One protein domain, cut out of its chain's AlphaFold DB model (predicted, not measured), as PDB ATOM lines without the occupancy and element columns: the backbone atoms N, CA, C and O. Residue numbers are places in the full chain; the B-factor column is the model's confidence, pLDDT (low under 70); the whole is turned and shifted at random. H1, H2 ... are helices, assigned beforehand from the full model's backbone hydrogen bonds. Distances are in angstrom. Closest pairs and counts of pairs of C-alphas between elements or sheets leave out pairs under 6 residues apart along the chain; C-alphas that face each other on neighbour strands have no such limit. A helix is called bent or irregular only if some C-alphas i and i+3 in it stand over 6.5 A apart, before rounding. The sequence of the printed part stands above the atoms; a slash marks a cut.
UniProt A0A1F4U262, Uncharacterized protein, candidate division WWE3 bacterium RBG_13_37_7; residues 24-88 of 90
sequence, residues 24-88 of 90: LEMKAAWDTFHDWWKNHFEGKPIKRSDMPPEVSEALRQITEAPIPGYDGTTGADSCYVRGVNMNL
ATOM      1  N   LEU A  24     -40.220 -40.051 -33.484       95.81
ATOM      2  CA  LEU A  24     -41.571 -40.228 -32.932       95.81
ATOM      3  C   LEU A  24     -41.723 -41.558 -32.180       95.81
ATOM      4  O   LEU A  24     -42.369 -41.597 -31.142       95.81
ATOM      5  N   GLU A  25     -41.098 -42.624 -32.679       94.81
ATOM      6  CA  GLU A  25     -41.094 -43.938 -32.029       94.81
ATOM      7  C   GLU A  25     -40.393 -43.895 -30.669       94.81
ATOM      8  O   GLU A  25     -40.933 -44.371 -29.676       94.81
ATOM      9  N   MET A  26     -39.224 -43.254 -30.596       95.69
ATOM     10  CA  MET A  26     -38.489 -43.132 -29.342       95.69
ATOM     11  C   MET A  26     -39.242 -42.250 -28.340       95.69
ATOM     12  O   MET A  26     -39.315 -42.594 -27.166       95.69
ATOM     13  N   LYS A  27     -39.871 -41.157 -28.792       95.88
ATOM     14  CA  LYS A  27     -40.765 -40.350 -27.943       95.88
ATOM     15  C   LYS A  27     -41.926 -41.183 -27.392       95.88
ATOM     16  O   LYS A  27     -42.170 -41.150 -26.195       95.88
ATOM     17  N   ALA A  28     -42.555 -42.016 -28.222       96.19
ATOM     18  CA  ALA A  28     -43.617 -42.913 -27.771       96.19
ATOM     19  C   ALA A  28     -43.128 -43.961 -26.750       96.19
ATOM     20  O   ALA A  28     -43.863 -44.288 -25.817       96.19
ATOM     21  N   ALA A  29     -41.897 -44.471 -26.883       96.31
ATOM     22  CA  ALA A  29     -41.286 -45.337 -25.872       96.31
ATOM     23  C   ALA A  29     -41.073 -44.586 -24.545       96.31
ATOM     24  O   ALA A  29     -41.454 -45.089 -23.486       96.31
ATOM     25  N   TRP A  30     -40.535 -43.362 -24.599       95.19
ATOM     26  CA  TRP A  30     -40.407 -42.481 -23.432       95.19
ATOM     27  C   TRP A  30     -41.750 -42.249 -22.739       95.19
ATOM     28  O   TRP A  30     -41.823 -42.450 -21.531       95.19
ATOM     29  N   ASP A  31     -42.802 -41.916 -23.485       95.31
ATOM     30  CA  ASP A  31     -44.146 -41.697 -22.941       95.31
ATOM     31  C   ASP A  31     -44.709 -42.975 -22.308       95.31
ATOM     32  O   ASP A  31     -45.145 -42.962 -21.158       95.31
ATOM     33  N   THR A  32     -44.615 -44.110 -23.013       96.62
ATOM     34  CA  THR A  32     -45.100 -45.418 -22.532       96.62
ATOM     35  C   THR A  32     -44.455 -45.790 -21.200       96.62
ATOM     36  O   THR A  32     -45.139 -46.188 -20.253       96.62
ATOM     37  N   PHE A  33     -43.131 -45.649 -21.106       96.12
ATOM     38  CA  PHE A  33     -42.417 -45.940 -19.875       96.12
ATOM     39  C   PHE A  33     -42.715 -44.903 -18.783       96.12
ATOM     40  O   PHE A  33     -42.989 -45.280 -17.644       96.12
ATOM     41  N   HIS A  34     -42.675 -43.608 -19.112       93.44
ATOM     42  CA  HIS A  34     -42.836 -42.524 -18.145       93.44
ATOM     43  C   HIS A  34     -44.225 -42.533 -17.502       93.44
ATOM     44  O   HIS A  34     -44.332 -42.397 -16.281       93.44
ATOM     45  N   ASP A  35     -45.275 -42.745 -18.295       95.44
ATOM     46  CA  ASP A  35     -46.648 -42.822 -17.803       95.44
ATOM     47  C   ASP A  35     -46.841 -44.018 -16.875       95.44
ATOM     48  O   ASP A  35     -47.436 -43.886 -15.801       95.44
ATOM     49  N   TRP A  36     -46.298 -45.183 -17.236       94.88
ATOM     50  CA  TRP A  36     -46.332 -46.333 -16.341       94.88
ATOM     51  C   TRP A  36     -45.557 -46.049 -15.050       94.88
ATOM     52  O   TRP A  36     -46.107 -46.213 -13.959       94.88
ATOM     53  N   TRP A  37     -44.322 -45.554 -15.163       93.19
ATOM     54  CA  TRP A  37     -43.441 -45.273 -14.033       93.19
ATOM     55  C   TRP A  37     -44.077 -44.298 -13.044       93.19
ATOM     56  O   TRP A  37     -44.113 -44.567 -11.847       93.19
ATOM     57  N   LYS A  38     -44.646 -43.191 -13.529       91.56
ATOM     58  CA  LYS A  38     -45.294 -42.171 -12.695       91.56
ATOM     59  C   LYS A  38     -46.505 -42.708 -11.927       91.56
ATOM     60  O   LYS A  38     -46.756 -42.262 -10.812       91.56
ATOM     61  N   ASN A  39     -47.246 -43.645 -12.518       90.81
ATOM     62  CA  ASN A  39     -48.435 -44.231 -11.900       90.81
ATOM     63  C   ASN A  39     -48.119 -45.400 -10.951       90.81
ATOM     64  O   ASN A  39     -48.950 -45.714 -10.104       90.81
ATOM     65  N   HIS A  40     -46.951 -46.039 -11.077       88.62
ATOM     66  CA  HIS A  40     -46.586 -47.225 -10.285       88.62
ATOM     67  C   HIS A  40     -45.504 -46.949  -9.234       88.62
ATOM     68  O   HIS A  40     -45.426 -47.648  -8.223       88.62
ATOM     69  N   PHE A  41     -44.661 -45.936  -9.437       88.94
ATOM     70  CA  PHE A  41     -43.606 -45.588  -8.496       88.94
ATOM     71  C   PHE A  41     -44.121 -44.692  -7.367       88.94
ATOM     72  O   PHE A  41     -44.183 -43.471  -7.480       88.94
ATOM     73  N   GLU A  42     -44.409 -45.308  -6.220       86.31
ATOM     74  CA  GLU A  42     -44.816 -44.622  -4.984       86.31
ATOM     75  C   GLU A  42     -43.634 -44.354  -4.025       86.31
ATOM     76  O   GLU A  42     -43.786 -44.358  -2.801       86.31
ATOM     77  N   GLY A  43     -42.419 -44.182  -4.557       82.44
ATOM     78  CA  GLY A  43     -41.215 -43.994  -3.736       82.44
ATOM     79  C   GLY A  43     -40.669 -45.280  -3.102       82.44
ATOM     80  O   GLY A  43     -39.869 -45.216  -2.169       82.44
ATOM     81  N   LYS A  44     -41.101 -46.449  -3.589       84.94
ATOM     82  CA  LYS A  44     -40.602 -47.769  -3.178       84.94
ATOM     83  C   LYS A  44     -39.975 -48.489  -4.370       84.94
ATOM     84  O   LYS A  44     -40.431 -48.268  -5.492       84.94
ATOM     85  N   PRO A  45     -38.981 -49.367  -4.148       87.00
ATOM     86  CA  PRO A  45     -38.430 -50.176  -5.223       87.00
ATOM     87  C   PRO A  45     -39.507 -51.033  -5.899       87.00
ATOM     88  O   PRO A  45     -40.335 -51.636  -5.214       87.00
ATOM     89  N   ILE A  46     -39.472 -51.095  -7.228       89.00
ATOM     90  CA  ILE A  46     -40.380 -51.889  -8.059       89.00
ATOM     91  C   ILE A  46     -39.623 -53.101  -8.595       89.00
ATOM     92  O   ILE A  46     -38.466 -52.983  -9.006       89.00
ATOM     93  N   LYS A  47     -40.264 -54.271  -8.610       90.56
ATOM     94  CA  LYS A  47     -39.665 -55.452  -9.228       90.56
ATOM     95  C   LYS A  47     -39.736 -55.358 -10.737       90.56
ATOM     96  O   LYS A  47     -40.780 -55.024 -11.293       90.56
ATOM     97  N   ARG A  48     -38.659 -55.744 -11.419       87.69
ATOM     98  CA  ARG A  48     -38.648 -55.809 -12.884       87.69
ATOM     99  C   ARG A  48     -39.719 -56.757 -13.423       87.69
ATOM    100  O   ARG A  48     -40.277 -56.484 -14.476       87.69
ATOM    101  N   SER A  49     -40.047 -57.814 -12.677       90.12
ATOM    102  CA  SER A  49     -41.125 -58.754 -13.008       90.12
ATOM    103  C   SER A  49     -42.521 -58.132 -13.045       90.12
ATOM    104  O   SER A  49     -43.417 -58.715 -13.648       90.12
ATOM    105  N   ASP A  50     -42.713 -56.987 -12.386       90.56
ATOM    106  CA  ASP A  50     -44.009 -56.314 -12.302       90.56
ATOM    107  C   ASP A  50     -44.219 -55.345 -13.482       90.56
ATOM    108  O   ASP A  50     -45.327 -54.842 -13.675       90.56
ATOM    109  N   MET A  51     -43.178 -55.086 -14.290       93.62
ATOM    110  CA  MET A  51     -43.295 -54.293 -15.516       93.62
ATOM    111  C   MET A  51     -44.017 -55.090 -16.608       93.62
ATOM    112  O   MET A  51     -43.573 -56.189 -16.956       93.62
ATOM    113  N   PRO A  52     -45.076 -54.529 -17.218       95.75
ATOM    114  CA  PRO A  52     -45.657 -55.084 -18.432       95.75
ATOM    115  C   PRO A  52     -44.608 -55.223 -19.551       95.75
ATOM    116  O   PRO A  52     -43.684 -54.403 -19.619       95.75
ATOM    117  N   PRO A  53     -44.731 -56.216 -20.452       95.44
ATOM    118  CA  PRO A  53     -43.760 -56.437 -21.525       95.44
ATOM    119  C   PRO A  53     -43.492 -55.195 -22.383       95.44
ATOM    120  O   PRO A  53     -42.344 -54.915 -22.713       95.44
ATOM    121  N   GLU A  54     -44.529 -54.421 -22.699       95.56
ATOM    122  CA  GLU A  54     -44.438 -53.185 -23.478       95.56
ATOM    123  C   GLU A  54     -43.656 -52.083 -22.752       95.56
ATOM    124  O   GLU A  54     -42.882 -51.359 -23.373       95.56
ATOM    125  N   VAL A  55     -43.787 -52.001 -21.427       96.62
ATOM    126  CA  VAL A  55     -43.050 -51.050 -20.585       96.62
ATOM    127  C   VAL A  55     -41.597 -51.480 -20.440       96.62
ATOM    128  O   VAL A  55     -40.692 -50.651 -20.525       96.62
ATOM    129  N   SER A  56     -41.359 -52.779 -20.250       95.12
ATOM    130  CA  SER A  56     -40.007 -53.333 -20.197       95.12
ATOM    131  C   SER A  56     -39.266 -53.115 -21.516       95.12
ATOM    132  O   SER A  56     -38.082 -52.784 -21.509       95.12
ATOM    133  N   GLU A  57     -39.951 -53.289 -22.645       96.38
ATOM    134  CA  GLU A  57     -39.389 -53.038 -23.968       96.38
ATOM    135  C   GLU A  57     -39.126 -51.545 -24.193       96.38
ATOM    136  O   GLU A  57     -38.043 -51.182 -24.645       96.38
ATOM    137  N   ALA A  58     -40.053 -50.670 -23.794       97.19
ATOM    138  CA  ALA A  58     -39.845 -49.227 -23.845       97.19
ATOM    139  C   ALA A  58     -38.620 -48.791 -23.020       97.19
ATOM    140  O   ALA A  58     -37.759 -48.072 -23.527       97.19
ATOM    141  N   LEU A  59     -38.471 -49.285 -21.783       96.19
ATOM    142  CA  LEU A  59     -37.293 -49.008 -20.954       96.19
ATOM    143  C   LEU A  59     -36.000 -49.497 -21.616       96.19
ATOM    144  O   LEU A  59     -34.981 -48.801 -21.573       96.19
ATOM    145  N   ARG A  60     -36.026 -50.684 -22.229       96.56
ATOM    146  CA  ARG A  60     -34.880 -51.242 -22.954       96.56
ATOM    147  C   ARG A  60     -34.490 -50.346 -24.131       96.56
ATOM    148  O   ARG A  60     -33.324 -49.971 -24.236       96.56
ATOM    149  N   GLN A  61     -35.459 -49.941 -24.952       97.25
ATOM    150  CA  GLN A  61     -35.240 -49.032 -26.081       97.25
ATOM    151  C   GLN A  61     -34.645 -47.701 -25.627       97.25
ATOM    152  O   GLN A  61     -33.638 -47.266 -26.179       97.25
ATOM    153  N   ILE A  62     -35.210 -47.093 -24.581       96.50
ATOM    154  CA  ILE A  62     -34.696 -45.850 -23.997       96.50
ATOM    155  C   ILE A  62     -33.247 -46.027 -23.528       96.50
ATOM    156  O   ILE A  62     -32.402 -45.181 -23.798       96.50
ATOM    157  N   THR A  63     -32.947 -47.128 -22.835       95.88
ATOM    158  CA  THR A  63     -31.617 -47.399 -22.263       95.88
ATOM    159  C   THR A  63     -30.542 -47.558 -23.344       95.88
ATOM    160  O   THR A  63     -29.416 -47.080 -23.178       95.88
ATOM    161  N   GLU A  64     -30.882 -48.219 -24.450       96.50
ATOM    162  CA  GLU A  64     -29.975 -48.490 -25.571       96.50
ATOM    163  C   GLU A  64     -29.875 -47.322 -26.565       96.50
ATOM    164  O   GLU A  64     -28.897 -47.233 -27.309       96.50
ATOM    165  N   ALA A  65     -30.854 -46.416 -26.583       95.44
ATOM    166  CA  ALA A  65     -30.890 -45.304 -27.523       95.44
ATOM    167  C   ALA A  65     -29.741 -44.310 -27.287       95.44
ATOM    168  O   ALA A  65     -29.498 -43.927 -26.139       95.44
ATOM    169  N   PRO A  66     -29.059 -43.837 -28.345       95.94
ATOM    170  CA  PRO A  66     -28.058 -42.784 -28.221       95.94
ATOM    171  C   PRO A  66     -28.712 -41.467 -27.793       95.94
ATOM    172  O   PRO A  66     -29.804 -41.152 -28.263       95.94
ATOM    173  N   ILE A  67     -28.037 -40.674 -26.958       93.62
ATOM    174  CA  ILE A  67     -28.543 -39.353 -26.560       93.62
ATOM    175  C   ILE A  67     -28.152 -38.314 -27.631       93.62
ATOM    176  O   ILE A  67     -26.958 -38.094 -27.854       93.62
ATOM    177  N   PRO A  68     -29.115 -37.633 -28.285       93.00
ATOM    178  CA  PRO A  68     -28.826 -36.592 -29.268       93.00
ATOM    179  C   PRO A  68     -27.919 -35.498 -28.701       93.00
ATOM    180  O   PRO A  68     -28.178 -34.952 -27.630       93.00
ATOM    181  N   GLY A  69     -26.845 -35.180 -29.426       89.56
ATOM    182  CA  GLY A  69     -25.859 -34.176 -29.019       89.56
ATOM    183  C   GLY A  69     -24.774 -34.675 -28.054       89.56
ATOM    184  O   GLY A  69     -23.908 -33.883 -27.685       89.56
ATOM    185  N   TYR A  70     -24.780 -35.959 -27.675       88.75
ATOM    186  CA  TYR A  70     -23.778 -36.558 -26.787       88.75
ATOM    187  C   TYR A  70     -23.178 -37.830 -27.398       88.75
ATOM    188  O   TYR A  70     -23.678 -38.945 -27.215       88.75
ATOM    189  N   ASP A  71     -22.065 -37.661 -28.108       89.00
ATOM    190  CA  ASP A  71     -21.387 -38.750 -28.811       89.00
ATOM    191  C   ASP A  71     -20.939 -39.876 -27.870       89.00
ATOM    192  O   ASP A  71     -20.278 -39.653 -26.855       89.00
ATOM    193  N   GLY A  72     -21.272 -41.114 -28.248       90.00
ATOM    194  CA  GLY A  72     -20.872 -42.323 -27.522       90.00
ATOM    195  C   GLY A  72     -21.640 -42.584 -26.225       90.00
ATOM    196  O   GLY A  72     -21.248 -43.479 -25.481       90.00
ATOM    197  N   THR A  73     -22.711 -41.834 -25.957       93.25
ATOM    198  CA  THR A  73     -23.545 -41.998 -24.758       93.25
ATOM    199  C   THR A  73     -24.932 -42.506 -25.124       93.25
ATOM    200  O   THR A  73     -25.450 -42.196 -26.202       93.25
ATOM    201  N   THR A  74     -25.544 -43.281 -24.230       95.31
ATOM    202  CA  THR A  74     -26.910 -43.790 -24.420       95.31
ATOM    203  C   THR A  74     -27.814 -43.403 -23.261       95.31
ATOM    204  O   THR A  74     -27.362 -42.845 -22.261       95.31
ATOM    205  N   GLY A  75     -29.110 -43.705 -23.351       92.69
ATOM    206  CA  GLY A  75     -30.048 -43.454 -22.262       92.69
ATOM    207  C   GLY A  75     -29.619 -44.083 -20.934       92.69
ATOM    208  O   GLY A  75     -29.942 -43.522 -19.892       92.69
ATOM    209  N   ALA A  76     -28.814 -45.152 -20.930       93.94
ATOM    210  CA  ALA A  76     -28.178 -45.711 -19.729       93.94
ATOM    211  C   ALA A  76     -27.307 -44.698 -18.948       93.94
ATOM    212  O   ALA A  76     -27.168 -44.790 -17.724       93.94
ATOM    213  N   ASP A  77     -26.739 -43.712 -19.643       93.06
ATOM    214  CA  ASP A  77     -25.958 -42.622 -19.061       93.06
ATOM    215  C   ASP A  77     -26.829 -41.454 -18.596       93.06
ATOM    216  O   ASP A  77     -26.337 -40.555 -17.907       93.06
ATOM    217  N   SER A  78     -28.125 -41.461 -18.921       93.12
ATOM    218  CA  SER A  78     -29.042 -40.412 -18.495       93.12
ATOM    219  C   SER A  78     -29.304 -40.460 -16.991       93.12
ATOM    220  O   SER A  78     -29.381 -41.524 -16.369       93.12
ATOM    221  N   CYS A  79     -29.493 -39.289 -16.382       90.75
ATOM    222  CA  CYS A  79     -29.858 -39.215 -14.965       90.75
ATOM    223  C   CYS A  79     -31.225 -39.866 -14.688       90.75
ATOM    224  O   CYS A  79     -31.410 -40.461 -13.625       90.75
ATOM    225  N   TYR A  80     -32.144 -39.816 -15.658       90.75
ATOM    226  CA  TYR A  80     -33.471 -40.417 -15.562       90.75
ATOM    227  C   TYR A  80     -33.399 -41.945 -15.458       90.75
ATOM    228  O   TYR A  80     -33.846 -42.509 -14.461       90.75
ATOM    229  N   VAL A  81     -32.773 -42.615 -16.430       92.44
ATOM    230  CA  VAL A  81     -32.668 -44.087 -16.448       92.44
ATOM    231  C   VAL A  81     -31.832 -44.592 -15.276       92.44
ATOM    232  O   VAL A  81     -32.153 -45.619 -14.682       92.44
ATOM    233  N   ARG A  82     -30.787 -43.858 -14.872       91.94
ATOM    234  CA  ARG A  82     -30.039 -44.181 -13.648       91.94
ATOM    235  C   ARG A  82     -30.929 -44.120 -12.408       91.94
ATOM    236  O   ARG A  82     -30.899 -45.048 -11.605       91.94
ATOM    237  N   GLY A  83     -31.751 -43.079 -12.274       89.50
ATOM    238  CA  GLY A  83     -32.721 -42.954 -11.185       89.50
ATOM    239  C   GLY A  83     -33.755 -44.082 -11.177       89.50
ATOM    240  O   GLY A  83     -34.022 -44.661 -10.126       89.50
ATOM    241  N   VAL A  84     -34.279 -44.448 -12.348       91.12
ATOM    242  CA  VAL A  84     -35.163 -45.610 -12.529       91.12
ATOM    243  C   VAL A  84     -34.471 -46.889 -12.065       91.12
ATOM    244  O   VAL A  84     -34.989 -47.591 -11.203       91.12
ATOM    245  N   ASN A  85     -33.263 -47.163 -12.559       90.06
ATOM    246  CA  ASN A  85     -32.525 -48.388 -12.250       90.06
ATOM    247  C   ASN A  85     -32.163 -48.526 -10.767       90.06
ATOM    248  O   ASN A  85     -32.135 -49.643 -10.264       90.06
ATOM    249  N   MET A  86     -31.933 -47.420 -10.052       89.56
ATOM    250  CA  MET A  86     -31.737 -47.441  -8.594       89.56
ATOM    251  C   MET A  86     -32.994 -47.870  -7.823       89.56
ATOM    252  O   MET A  86     -32.893 -48.306  -6.679       89.56
ATOM    253  N   ASN A  87     -34.165 -47.734  -8.442       91.12
ATOM    254  CA  ASN A  87     -35.461 -48.092  -7.880       91.12
ATOM    255  C   ASN A  87     -36.036 -49.379  -8.497       91.12
ATOM    256  O   ASN A  87     -37.141 -49.774  -8.136       91.12
ATOM    257  N   LEU A  88     -35.305 -50.043  -9.396       90.75
ATOM    258  CA  LEU A  88     -35.670 -51.348  -9.937       90.75
ATOM    259  C   LEU A  88     -34.898 -52.456  -9.220       90.75
ATOM    260  O   LEU A  88     -33.670 -52.418  -9.133       90.75
TER     261      LEU A  88
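Overview. This is residues 24 to 88 of the 90 residues of an uncharacterized protein of candidate division WWE3 bacterium RBG_13_37_7 (UniProt A0A1F4U262). Two helices, H1 and H2, cross as a skewed X in direct contact, and a third, short helix, H3, lies beside this pair, nearer to H2 and not firmly packed on either. Two long links join the three: residues 41 to 52 lead from the end of H1 round to the start of H2, and residues 65 to 78 make a wide loop from the end of H2 to H3, reaching far out at Asp 71. The printed part has 65 residues with three named helices, in the order H1, H2, H3 along the chain, and no named strand. The class is all helix, with 37 of the 65 printed residues in the named helices. The whole is compact, with a radius of gyration of the C-alphas of 11.6 A, and its C-alphas span 33 by 23 by 17 A along the three main axes.

Arrangement. H1, residues 24 to 40, is the longest helix, and it touches H2, residues 53 to 64. Their closest C-alphas are those of Ala 29 and Ala 58, 4.6 A apart, and 18 pairs of C-alphas are within 8 A. They run opposite ways at a steep tilt of 60 degrees, with 9.0 A from centre to centre. H3, residues 79 to 86, is close to H2 but not clearly touching. The closest C-alphas of H2 and H3 are those of Thr 63 and Val 81, 6.8 A apart. These two helices run opposite ways at a steep tilt of 53 degrees, 13.1 A from centre to centre. H1 and H3 are only just apart, with their closest C-alphas at 8.4 A. In H1, H2 and H3, every O i to N i+4 pair is within hydrogen-bond range.

Along the chain. H1 has 17 residues, Leu 24 to His 40, and is 24.2 A long from first to last C-alpha. It begins at C-alpha 24, (-41.571, -40.228, -32.932). H2 has 12 residues, Pro 53 to Glu 64, and is 16.4 A long; its C-alpha 53 is at (-43.760, -56.437, -21.525). H3 has 8 residues, Cys 79 to Met 86, and ends at C-alpha 86, (-31.737, -47.441, -8.594). No helix is bent.

Size, cuts and confidence. The two C-alphas farthest apart are those of Glu 42 and Asp 71, at 33.9 A. The first and last printed C-alphas, Leu 24 and Leu 88, are 26.2 A apart. The link from H1 to H2, 12 residues, and the link from H2 to H3, 14 residues, are both long. The C-alphas of residues 65 to 78 lie 8 to 20 A from the mean of all C-alphas. The printed part has no cut. The mean pLDDT of the printed part is 92.8, and no printed residue is under 70.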